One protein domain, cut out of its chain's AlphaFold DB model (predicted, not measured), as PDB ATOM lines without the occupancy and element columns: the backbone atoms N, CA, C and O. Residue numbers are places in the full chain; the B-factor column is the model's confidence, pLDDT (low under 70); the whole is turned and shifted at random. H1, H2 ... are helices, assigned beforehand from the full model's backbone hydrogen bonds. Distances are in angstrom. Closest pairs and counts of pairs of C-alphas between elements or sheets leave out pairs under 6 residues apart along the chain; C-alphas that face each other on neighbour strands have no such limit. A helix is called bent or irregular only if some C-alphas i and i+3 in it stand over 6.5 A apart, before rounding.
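Overview. This is residues 10 to 94 of the 97 residues of an uncharacterized protein of Bacillus mycoides (UniProt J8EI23). Two long helices, H1 and H3, lie side by side and run opposite ways, with the short helix H2 at the turn that joins them at one end. A third long helix, H4, folds back from the other end of H3 and crosses H1 steeply. Look for 85 printed residues with four named helices, H1, H2, H3 and H4 along the chain, and no named strand; the class is all helix. The whole is only just loose, close to compact, with a radius of gyration of the C-alphas of 14.5 A, and it is elongated, spanning 44 by 28 by 17 A.

Arrangement. Start at H1, residues 10 to 29, and compare it with H3, residues 41 to 65. They touch and run opposite ways at a shallow tilt of 9 degrees; their closest C-alphas, those of Phe 27 and Gly 51, are 6.1 A apart. Between them in the chain comes H2, residues 31 to 38, which meets H1 only through their link. H2 touches H3, with residues 41 to 48 of H3 alone, at a steep tilt of 52 degrees; the closest C-alphas, of Lys 35 and Tyr 44, are 6.0 A apart. H3 is the hub, touching three other helices. Go on to H4, residues 72 to 92: its residues 78 to 86 alone touch residues 12 to 21 of H1, at a steep tilt of 54 degrees and the same way, with the closest C-alphas, of Leu 17 and Ala 82, 5.3 A apart. H3 and H4 only just touch, with 3 pairs of C-alphas within 8 A, the closest being those of Ile 59 and Ala 79 at 7.0 A; their tilt is steep, 55 degrees. H2 and H4 are apart. The helix packing is mostly crossed, with one of the four touching pairs at a shallow tilt. In H2 and H4 every O i to N i+4 pair is within hydrogen-bond range; in H1 15 of 16 are, and in H3 19 of 21.

Along the chain. Find C-alpha 10 at (33.950, 34.614, 22.099); from there H1 runs 26.7 A to C-alpha 29. H2 measures 10.4 A. Find C-alpha 41 at (12.481, 2.977, 31.332), where H3 begins its 35.3 A; it has a kink of 33 degrees near residue 59 and is only just irregular, C-alphas 60 and 63 being 6.9 A apart. H4 runs 30.4 A and ends at C-alpha 92, (17.800, 25.006, 9.717).

Size, cuts and confidence. Look at Asn 39 and Lys 69 for the two C-alphas farthest apart, 43.7 A. The printed part has no cut. The links H1 to H2 and H2 to H3 are tight, and H3 to H4 is short, with 6 residues. The mean pLDDT of the printed part is 87.9, and no printed residue is under 70.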
ATOM      1  N   VAL A  10      34.065  35.321  23.381       89.06
ATOM      2  CA  VAL A  10      33.950  34.614  22.099       89.06
ATOM      3  C   VAL A  10      34.445  33.172  22.228       89.06
ATOM      4  O   VAL A  10      33.743  32.247  21.837       89.06
ATOM      5  N   LYS A  11      35.616  32.952  22.846       89.94
ATOM      6  CA  LYS A  11      36.123  31.595  23.118       89.94
ATOM      7  C   LYS A  11      35.134  30.765  23.935       89.94
ATOM      8  O   LYS A  11      34.916  29.599  23.628       89.94
ATOM      9  N   LEU A  12      34.550  31.373  24.965       90.50
ATOM     10  CA  LEU A  12      33.580  30.711  25.824       90.50
ATOM     11  C   LEU A  12      32.305  30.332  25.062       90.50
ATOM     12  O   LEU A  12      31.808  29.224  25.225       90.50
ATOM     13  N   PHE A  13      31.818  31.225  24.202       91.06
ATOM     14  CA  PHE A  13      30.665  30.967  23.345       91.06
ATOM     15  C   PHE A  13      30.885  29.751  22.440       91.06
ATOM     16  O   PHE A  13      30.075  28.830  22.465       91.06
ATOM     17  N   PHE A  14      32.004  29.700  21.709       91.19
ATOM     18  CA  PHE A  14      32.320  28.556  20.846       91.19
ATOM     19  C   PHE A  14      32.419  27.247  21.625       91.19
ATOM     20  O   PHE A  14      31.923  26.216  21.182       91.19
ATOM     21  N   LEU A  15      33.028  27.289  22.808       90.81
ATOM     22  CA  LEU A  15      33.151  26.115  23.655       90.81
ATOM     23  C   LEU A  15      31.785  25.599  24.127       90.81
ATOM     24  O   LEU A  15      31.538  24.397  24.093       90.81
ATOM     25  N   TYR A  16      30.880  26.494  24.522       92.38
ATOM     26  CA  TYR A  16      29.515  26.107  24.876       92.38
ATOM     27  C   TYR A  16      28.745  25.558  23.682       92.38
ATOM     28  O   TYR A  16      28.046  24.565  23.836       92.38
ATOM     29  N   LEU A  17      28.930  26.132  22.495       91.44
ATOM     30  CA  LEU A  17      28.324  25.632  21.263       91.44
ATOM     31  C   LEU A  17      28.748  24.176  20.995       91.44
ATOM     32  O   LEU A  17      27.900  23.320  20.758       91.44
ATOM     33  N   ILE A  18      30.038  23.862  21.152       91.12
ATOM     34  CA  ILE A  18      30.560  22.490  21.025       91.12
ATOM     35  C   ILE A  18      29.942  21.555  22.074       91.12
ATOM     36  O   ILE A  18      29.500  20.463  21.728       91.12
ATOM     37  N   ILE A  19      29.879  21.966  23.345       91.12
ATOM     38  CA  ILE A  19      29.289  21.144  24.420       91.12
ATOM     39  C   ILE A  19      27.822  20.823  24.123       91.12
ATOM     40  O   ILE A  19      27.398  19.683  24.296       91.12
ATOM     41  N   ILE A  20      27.055  21.817  23.672       91.50
ATOM     42  CA  ILE A  20      25.628  21.662  23.375       91.50
ATOM     43  C   ILE A  20      25.430  20.759  22.156       91.50
ATOM     44  O   ILE A  20      24.564  19.890  22.191       91.50
ATOM     45  N   LEU A  21      26.258  20.890  21.115       90.62
ATOM     46  CA  LEU A  21      26.225  19.995  19.953       90.62
ATOM     47  C   LEU A  21      26.541  18.546  20.329       90.62
ATOM     48  O   LEU A  21      25.831  17.635  19.913       90.62
ATOM     49  N   ILE A  22      27.580  18.326  21.140       91.50
ATOM     50  CA  ILE A  22      27.928  16.987  21.633       91.50
ATOM     51  C   ILE A  22      26.769  16.413  22.447       91.50
ATOM     52  O   ILE A  22      26.401  15.257  22.252       91.50
ATOM     53  N   TYR A  23      26.170  17.217  23.331       91.38
ATOM     54  CA  TYR A  23      24.996  16.805  24.094       91.38
ATOM     55  C   TYR A  23      23.837  16.405  23.175       91.38
ATOM     56  O   TYR A  23      23.272  15.328  23.346       91.38
ATOM     57  N   PHE A  24      23.518  17.237  22.183       89.81
ATOM     58  CA  PHE A  24      22.443  16.969  21.236       89.81
ATOM     59  C   PHE A  24      22.670  15.652  20.486       89.81
ATOM     60  O   PHE A  24      21.812  14.777  20.517       89.81
ATOM     61  N   LEU A  25      23.847  15.467  19.881       88.69
ATOM     62  CA  LEU A  25      24.164  14.263  19.107       88.69
ATOM     63  C   LEU A  25      24.149  13.001  19.971       88.69
ATOM     64  O   LEU A  25      23.586  11.978  19.581       88.69
ATOM     65  N   LEU A  26      24.772  13.066  21.149       89.56
ATOM     66  CA  LEU A  26      24.902  11.900  22.007       89.56
ATOM     67  C   LEU A  26      23.603  11.566  22.713       89.56
ATOM     68  O   LEU A  26      23.292  10.392  22.797       89.56
ATOM     69  N   PHE A  27      22.841  12.527  23.223       88.94
ATOM     70  CA  PHE A  27      21.719  12.231  24.117       88.94
ATOM     71  C   PHE A  27      20.357  12.458  23.482       88.94
ATOM     72  O   PHE A  27      19.463  11.644  23.700       88.94
ATOM     73  N   ASP A  28      20.190  13.535  22.718       86.12
ATOM     74  CA  ASP A  28      18.879  13.920  22.194       86.12
ATOM     75  C   ASP A  28      18.580  13.211  20.870       86.12
ATOM     76  O   ASP A  28      17.555  12.552  20.731       86.12
ATOM     77  N   TYR A  29      19.535  13.216  19.940       85.94
ATOM     78  CA  TYR A  29      19.404  12.527  18.659       85.94
ATOM     79  C   TYR A  29      19.372  11.000  18.823       85.94
ATOM     80  O   TYR A  29      18.556  10.306  18.220       85.94
ATOM     81  N   SER A  30      20.214  10.446  19.703       84.81
ATOM     82  CA  SER A  30      20.248   8.994  19.941       84.81
ATOM     83  C   SER A  30      19.108   8.487  20.835       84.81
ATOM     84  O   SER A  30      18.936   7.276  20.980       84.81
ATOM     85  N   LYS A  31      18.311   9.387  21.427       85.62
ATOM     86  CA  LYS A  31      17.245   9.083  22.392       85.62
ATOM     87  C   LYS A  31      16.329   7.956  21.934       85.62
ATOM     88  O   LYS A  31      16.045   7.042  22.706       85.62
ATOM     89  N   VAL A  32      15.863   8.028  20.687       84.81
ATOM     90  CA  VAL A  32      14.923   7.057  20.108       84.81
ATOM     91  C   VAL A  32      15.583   5.683  19.985       84.81
ATOM     92  O   VAL A  32      15.014   4.681  20.414       84.81
ATOM     93  N   TYR A  33      16.823   5.648  19.489       85.06
ATOM     94  CA  TYR A  33      17.611   4.422  19.363       85.06
ATOM     95  C   TYR A  33      17.908   3.785  20.727       85.06
ATOM     96  O   TYR A  33      17.704   2.588  20.923       85.06
ATOM     97  N   ILE A  34      18.349   4.590  21.696       85.25
ATOM     98  CA  ILE A  34      18.663   4.135  23.052       85.25
ATOM     99  C   ILE A  34      17.402   3.606  23.740       85.25
ATOM    100  O   ILE A  34      17.452   2.544  24.359       85.25
ATOM    101  N   LYS A  35      16.262   4.298  23.602       86.44
ATOM    102  CA  LYS A  35      14.981   3.856  24.169       86.44
ATOM    103  C   LYS A  35      14.567   2.491  23.617       86.44
ATOM    104  O   LYS A  35      14.191   1.620  24.399       86.44
ATOM    105  N   ALA A  36      14.692   2.287  22.305       87.56
ATOM    106  CA  ALA A  36      14.387   1.008  21.667       87.56
ATOM    107  C   ALA A  36      15.344  -0.118  22.103       87.56
ATOM    108  O   ALA A  36      14.918  -1.257  22.271       87.56
ATOM    109  N   LYS A  37      16.630   0.191  22.317       89.75
ATOM    110  CA  LYS A  37      17.662  -0.805  22.648       89.75
ATOM    111  C   LYS A  37      17.695  -1.207  24.123       89.75
ATOM    112  O   LYS A  37      17.907  -2.375  24.425       89.75
ATOM    113  N   ILE A  38      17.539  -0.249  25.036       86.69
ATOM    114  CA  ILE A  38      17.616  -0.495  26.483       86.69
ATOM    115  C   ILE A  38      16.361  -1.224  26.983       86.69
ATOM    116  O   ILE A  38      16.462  -2.008  27.922       86.69
ATOM    117  N   ASN A  39      15.195  -0.965  26.368       84.75
ATOM    118  CA  ASN A  39      13.892  -1.550  26.725       84.75
ATOM    119  C   ASN A  39      13.605  -1.562  28.245       84.75
ATOM    120  O   ASN A  39      12.957  -2.454  28.788       84.75
ATOM    121  N   ASN A  40      14.144  -0.570  28.953       90.44
ATOM    122  CA  ASN A  40      14.005  -0.375  30.384       90.44
ATOM    123  C   ASN A  40      13.925   1.129  30.639       90.44
ATOM    124  O   ASN A  40      14.857   1.885  30.347       90.44
ATOM    125  N   GLU A  41      12.788   1.561  31.171       89.19
ATOM    126  CA  GLU A  41      12.481   2.977  31.332       89.19
ATOM    127  C   GLU A  41      13.396   3.667  32.348       89.19
ATOM    128  O   GLU A  41      13.842   4.788  32.108       89.19
ATOM    129  N   PHE A  42      13.757   2.978  33.432       90.75
ATOM    130  CA  PHE A  42      14.651   3.523  34.451       90.75
ATOM    131  C   PHE A  42      16.051   3.797  33.888       90.75
ATOM    132  O   PHE A  42      16.583   4.897  34.041       90.75
ATOM    133  N   LEU A  43      16.636   2.827  33.181       88.31
ATOM    134  CA  LEU A  43      17.961   2.982  32.571       88.31
ATOM    135  C   LEU A  43      17.973   4.064  31.485       88.31
ATOM    136  O   LEU A  43      18.933   4.827  31.375       88.31
ATOM    137  N   TYR A  44      16.889   4.176  30.717       89.62
ATOM    138  CA  TYR A  44      16.716   5.244  29.741       89.62
ATOM    139  C   TYR A  44      16.630   6.633  30.405       89.62
ATOM    140  O   TYR A  44      17.289   7.575  29.962       89.62
ATOM    141  N   GLN A  45      15.878   6.779  31.499       90.69
ATOM    142  CA  GLN A  45      15.825   8.041  32.246       90.69
ATOM    143  C   GLN A  45      17.183   8.396  32.860       90.69
ATOM    144  O   GLN A  45      17.606   9.553  32.784       90.69
ATOM    145  N   LEU A  46      17.895   7.407  33.404       91.81
ATOM    146  CA  LEU A  46      19.240   7.586  33.942       91.81
ATOM    147  C   LEU A  46      20.221   8.058  32.859       91.81
ATOM    148  O   LEU A  46      20.998   8.979  33.101       91.81
ATOM    149  N   TYR A  47      20.142   7.499  31.649       89.50
ATOM    150  CA  TYR A  47      20.944   7.926  30.500       89.50
ATOM    151  C   TYR A  47      20.750   9.414  30.167       89.50
ATOM    152  O   TYR A  47      21.718  10.171  30.067       89.50
ATOM    153  N   ILE A  48      19.494   9.855  30.056       90.44
ATOM    154  CA  ILE A  48      19.172  11.258  29.761       90.44
ATOM    155  C   ILE A  48      19.613  12.176  30.907       90.44
ATOM    156  O   ILE A  48      20.126  13.273  30.667       90.44
ATOM    157  N   LEU A  49      19.443  11.733  32.158       91.88
ATOM    158  CA  LEU A  49      19.863  12.481  33.339       91.88
ATOM    159  C   LEU A  49      21.381  12.688  33.361       91.88
ATOM    160  O   LEU A  49      21.830  13.815  33.574       91.88
ATOM    161  N   ILE A  50      22.159  11.635  33.084       91.19
ATOM    162  CA  ILE A  50      23.621  11.711  32.983       91.19
ATOM    163  C   ILE A  50      24.014  12.761  31.943       91.19
ATOM    164  O   ILE A  50      24.796  13.653  32.261       91.19
ATOM    165  N   GLY A  51      23.408  12.740  30.752       90.62
ATOM    166  CA  GLY A  51      23.695  13.733  29.715       90.62
ATOM    167  C   GLY A  51      23.453  15.173  30.165       90.62
ATOM    168  O   GLY A  51      24.300  16.043  29.952       90.62
ATOM    169  N   ARG A  52      22.320  15.433  30.833       90.38
ATOM    170  CA  ARG A  52      21.975  16.774  31.340       90.38
ATOM    171  C   ARG A  52      22.963  17.252  32.403       90.38
ATOM    172  O   ARG A  52      23.411  18.398  32.351       90.38
ATOM    173  N   ILE A  53      23.323  16.378  33.344       91.88
ATOM    174  CA  ILE A  53      24.298  16.689  34.394       91.88
ATOM    175  C   ILE A  53      25.671  16.959  33.769       91.88
ATOM    176  O   ILE A  53      26.284  17.980  34.074       91.88
ATOM    177  N   SER A  54      26.132  16.108  32.849       89.50
ATOM    178  CA  SER A  54      27.406  16.283  32.144       89.50
ATOM    179  C   SER A  54      27.473  17.608  31.381       89.50
ATOM    180  O   SER A  54      28.474  18.318  31.482       89.50
ATOM    181  N   MET A  55      26.401  17.987  30.677       91.31
ATOM    182  CA  MET A  55      26.309  19.278  29.988       91.31
ATOM    183  C   MET A  55      26.402  20.455  30.972       91.31
ATOM    184  O   MET A  55      27.198  21.374  30.764       91.31
ATOM    185  N   GLY A  56      25.631  20.416  32.065       87.38
ATOM    186  CA  GLY A  56      25.646  21.460  33.093       87.38
ATOM    187  C   GLY A  56      27.019  21.620  33.754       87.38
ATOM    188  O   GLY A  56      27.522  22.738  33.889       87.38
ATOM    189  N   LEU A  57      27.670  20.502  34.092       88.62
ATOM    190  CA  LEU A  57      29.029  20.487  34.634       88.62
ATOM    191  C   LEU A  57      30.044  21.053  33.635       88.62
ATOM    192  O   LEU A  57      30.900  21.850  34.023       88.62
ATOM    193  N   GLY A  58      29.929  20.698  32.352       86.94
ATOM    194  CA  GLY A  58      30.785  21.229  31.294       86.94
ATOM    195  C   GLY A  58      30.696  22.753  31.196       86.94
ATOM    196  O   GLY A  58      31.715  23.446  31.225       86.94
ATOM    197  N   ILE A  59      29.475  23.288  31.177       87.62
ATOM    198  CA  ILE A  59      29.233  24.736  31.134       87.62
ATOM    199  C   ILE A  59      29.816  25.436  32.371       87.62
ATOM    200  O   ILE A  59      30.400  26.518  32.256       87.62
ATOM    201  N   TYR A  60      29.688  24.822  33.547       85.81
ATOM    202  CA  TYR A  60      30.133  25.406  34.809       85.81
ATOM    203  C   TYR A  60      31.664  25.419  34.968       85.81
ATOM    204  O   TYR A  60      32.244  26.477  35.232       85.81
ATOM    205  N   PHE A  61      32.314  24.262  34.790       85.94
ATOM    206  CA  PHE A  61      33.709  24.032  35.190       85.94
ATOM    207  C   PHE A  61      34.745  24.290  34.092       85.94
ATOM    208  O   PHE A  61      35.843  24.772  34.388       85.94
ATOM    209  N   ILE A  62      34.433  23.995  32.825       84.62
ATOM    210  CA  ILE A  62      35.401  24.138  31.721       84.62
ATOM    211  C   ILE A  62      35.953  25.571  31.571       84.62
ATOM    212  O   ILE A  62      37.158  25.717  31.355       84.62
ATOM    213  N   PRO A  63      35.160  26.649  31.737       82.56
ATOM    214  CA  PRO A  63      35.679  28.011  31.614       82.56
ATOM    215  C   PRO A  63      36.761  28.306  32.657       82.56
ATOM    216  O   PRO A  63      37.782  28.918  32.343       82.56
ATOM    217  N   ASP A  64      36.561  27.823  33.886       83.94
ATOM    218  CA  ASP A  64      37.504  28.030  34.984       83.94
ATOM    219  C   ASP A  64      38.793  27.230  34.765       83.94
ATOM    220  O   ASP A  64      39.883  27.758  34.990       83.94
ATOM    221  N   LYS A  65      38.692  26.004  34.227       84.25
ATOM    222  CA  LYS A  65      39.854  25.190  33.824       84.25
ATOM    223  C   LYS A  65      40.688  25.839  32.717       84.25
ATOM    224  O   LYS A  65      41.902  25.674  32.702       84.25
ATOM    225  N   LEU A  66      40.065  26.610  31.829       81.50
ATOM    226  CA  LEU A  66      40.745  27.344  30.755       81.50
ATOM    227  C   LEU A  66      41.296  28.711  31.201       81.50
ATOM    228  O   LEU A  66      41.742  29.502  30.368       81.50
ATOM    229  N   GLY A  67      41.243  29.021  32.502       82.56
ATOM    230  CA  GLY A  67      41.690  30.301  33.052       82.56
ATOM    231  C   GLY A  67      40.778  31.481  32.692       82.56
ATOM    232  O   GLY A  67      41.154  32.643  32.872       82.56
ATOM    233  N   ILE A  68      39.570  31.215  32.183       83.44
ATOM    234  CA  ILE A  68      38.604  32.237  31.787       83.44
ATOM    235  C   ILE A  68      37.785  32.651  33.017       83.44
ATOM    236  O   ILE A  68      36.704  32.135  33.294       83.44
ATOM    237  N   LYS A  69      38.296  33.641  33.757       79.56
ATOM    238  CA  LYS A  69      37.602  34.217  34.921       79.56
ATOM    239  C   LYS A  69      36.479  35.163  34.482       79.56
ATOM    240  O   LYS A  69      36.701  36.350  34.241       79.56
ATOM    241  N   ILE A  70      35.263  34.630  34.380       79.56
ATOM    242  CA  ILE A  70      34.031  35.368  34.061       79.56
ATOM    243  C   ILE A  70      33.029  35.191  35.211       79.56
ATOM    244  O   ILE A  70      32.916  34.106  35.777       79.56
ATOM    245  N   LYS A  71      32.284  36.251  35.568       84.44
ATOM    246  CA  LYS A  71      31.240  36.147  36.606       84.44
ATOM    247  C   LYS A  71      30.166  35.147  36.170       84.44
ATOM    248  O   LYS A  71      29.744  35.173  35.016       84.44
ATOM    249  N   PHE A  72      29.660  34.351  37.109       81.31
ATOM    250  CA  PHE A  72      28.664  33.306  36.848       81.31
ATOM    251  C   PHE A  72      27.464  33.782  36.005       81.31
ATOM    252  O   PHE A  72      27.109  33.127  35.032       81.31
ATOM    253  N   ARG A  73      26.916  34.976  36.285       84.94
ATOM    254  CA  ARG A  73      25.795  35.560  35.516       84.94
ATOM    255  C   ARG A  73      26.078  35.669  34.009       84.94
ATOM    256  O   ARG A  73      25.190  35.429  33.202       84.94
ATOM    257  N   PHE A  74      27.313  35.995  33.622       83.94
ATOM    258  CA  PHE A  74      27.702  36.073  32.210       83.94
ATOM    259  C   PHE A  74      27.961  34.693  31.605       83.94
ATOM    260  O   PHE A  74      27.636  34.493  30.442       83.94
ATOM    261  N   LYS A  75      28.496  33.735  32.378       84.31
ATOM    262  CA  LYS A  75      28.604  32.335  31.930       84.31
ATOM    263  C   LYS A  75      27.221  31.791  31.571       84.31
ATOM    264  O   LYS A  75      27.025  31.289  30.473       84.31
ATOM    265  N   PHE A  76      26.253  31.986  32.464       85.25
ATOM    266  CA  PHE A  76      24.870  31.577  32.241       85.25
ATOM    267  C   PHE A  76      24.269  32.236  30.992       85.25
ATOM    268  O   PHE A  76      23.740  31.539  30.133       85.25
ATOM    269  N   LEU A  77      24.424  33.556  30.833       88.69
ATOM    270  CA  LEU A  77      23.927  34.269  29.652       88.69
ATOM    271  C   LEU A  77      24.514  33.711  28.342       88.69
ATOM    272  O   LEU A  77      23.783  33.493  27.383       88.69
ATOM    273  N   ILE A  78      25.823  33.449  28.302       87.00
ATOM    274  CA  ILE A  78      26.490  32.914  27.104       87.00
ATOM    275  C   ILE A  78      26.023  31.487  26.815       87.00
ATOM    276  O   ILE A  78      25.846  31.139  25.651       87.00
ATOM    277  N   ALA A  79      25.785  30.678  27.849       86.88
ATOM    278  CA  ALA A  79      25.235  29.335  27.693       86.88
ATOM    279  C   ALA A  79      23.824  29.366  27.088       86.88
ATOM    280  O   ALA A  79      23.553  28.620  26.152       86.88
ATOM    281  N   VAL A  80      22.961  30.276  27.554       89.94
ATOM    282  CA  VAL A  80      21.616  30.475  26.989       89.94
ATOM    283  C   VAL A  80      21.693  30.900  25.522       89.94
ATOM    284  O   VAL A  80      21.020  30.312  24.680       89.94
ATOM    285  N   ILE A  81      22.548  31.871  25.184       90.38
ATOM    286  CA  ILE A  81      22.714  32.325  23.794       90.38
ATOM    287  C   ILE A  81      23.237  31.182  22.910       90.38
ATOM    288  O   ILE A  81      22.733  30.983  21.805       90.38
ATOM    289  N   ALA A  82      24.216  30.407  23.386       88.88
ATOM    290  CA  ALA A  82      24.738  29.250  22.661       88.88
ATOM    291  C   ALA A  82      23.660  28.175  22.445       88.88
ATOM    292  O   ALA A  82      23.585  27.595  21.363       88.88
ATOM    293  N   MET A  83      22.783  27.959  23.428       89.50
ATOM    294  CA  MET A  83      21.660  27.027  23.323       89.50
ATOM    295  C   MET A  83      20.647  27.477  22.270       89.50
ATOM    296  O   MET A  83      20.338  26.698  21.374       89.50
ATOM    297  N   ILE A  84      20.207  28.738  22.311       91.06
ATOM    298  CA  ILE A  84      19.301  29.312  21.300       91.06
ATOM    299  C   ILE A  84      19.921  29.204  19.904       91.06
ATOM    300  O   ILE A  84      19.268  28.753  18.968       91.06
ATOM    301  N   THR A  85      21.202  29.564  19.772       88.88
ATOM    302  CA  THR A  85      21.925  29.475  18.494       88.88
ATOM    303  C   THR A  85      21.950  28.041  17.971       88.88
ATOM    304  O   THR A  85      21.736  27.817  16.785       88.88
ATOM    305  N   THR A  86      22.182  27.069  18.856       88.00
ATOM    306  CA  THR A  86      22.221  25.652  18.481       88.00
ATOM    307  C   THR A  86      20.843  25.152  18.050       88.00
ATOM    308  O   THR A  86      20.755  24.478  17.035       88.00
ATOM    309  N   ILE A  87      19.768  25.529  18.749       88.06
ATOM    310  CA  ILE A  87      18.389  25.180  18.365       88.06
ATOM    311  C   ILE A  87      18.066  25.716  16.965       88.06
ATOM    312  O   ILE A  87      17.615  24.961  16.110       88.06
ATOM    313  N   ILE A  88      18.356  26.996  16.705       90.00
ATOM    314  CA  ILE A  88      18.128  27.607  15.386       90.00
ATOM    315  C   ILE A  88      18.933  26.871  14.311       90.00
ATOM    316  O   ILE A  88      18.392  26.525  13.265       90.00
ATOM    317  N   PHE A  89      20.218  26.614  14.569       88.81
ATOM    318  CA  PHE A  89      21.085  25.897  13.636       88.81
ATOM    319  C   PHE A  89      20.549  24.497  13.318       88.81
ATOM    320  O   PHE A  89      20.460  24.127  12.152       88.81
ATOM    321  N   LEU A  90      20.151  23.735  14.337       87.19
ATOM    322  CA  LEU A  90      19.619  22.386  14.160       87.19
ATOM    323  C   LEU A  90      18.280  22.385  13.418       87.19
ATOM    324  O   LEU A  90      18.078  21.520  12.569       87.19
ATOM    325  N   GLY A  91      17.415  23.371  13.672       86.75
ATOM    326  CA  GLY A  91      16.178  23.564  12.915       86.75
ATOM    327  C   GLY A  91      16.433  23.864  11.434       86.75
ATOM    328  O   GLY A  91      15.799  23.270  10.571       86.75
ATOM    329  N   ILE A  92      17.418  24.713  11.114       90.88
ATOM    330  CA  ILE A  92      17.800  25.006   9.717       90.88
ATOM    331  C   ILE A  92      18.338  23.756   9.005       90.88
ATOM    332  O   ILE A  92      18.052  23.547   7.829       90.88
ATOM    333  N   VAL A  93      19.123  22.927   9.700       88.12
ATOM    334  CA  VAL A  93      19.722  21.704   9.133       88.12
ATOM    335  C   VAL A  93      18.720  20.534   9.099       88.12
ATOM    336  O   VAL A  93      19.038  19.471   8.573       88.12
ATOM    337  N   GLY A  94      17.500  20.711   9.621       83.12
ATOM    338  CA  GLY A  94      16.473  19.663   9.661       83.12
ATOM    339  C   GLY A  94      16.801  18.525  10.631       83.12
ATOM    340  O   GLY A  94      16.343  17.403  10.449       83.12
TER     341      GLY A  94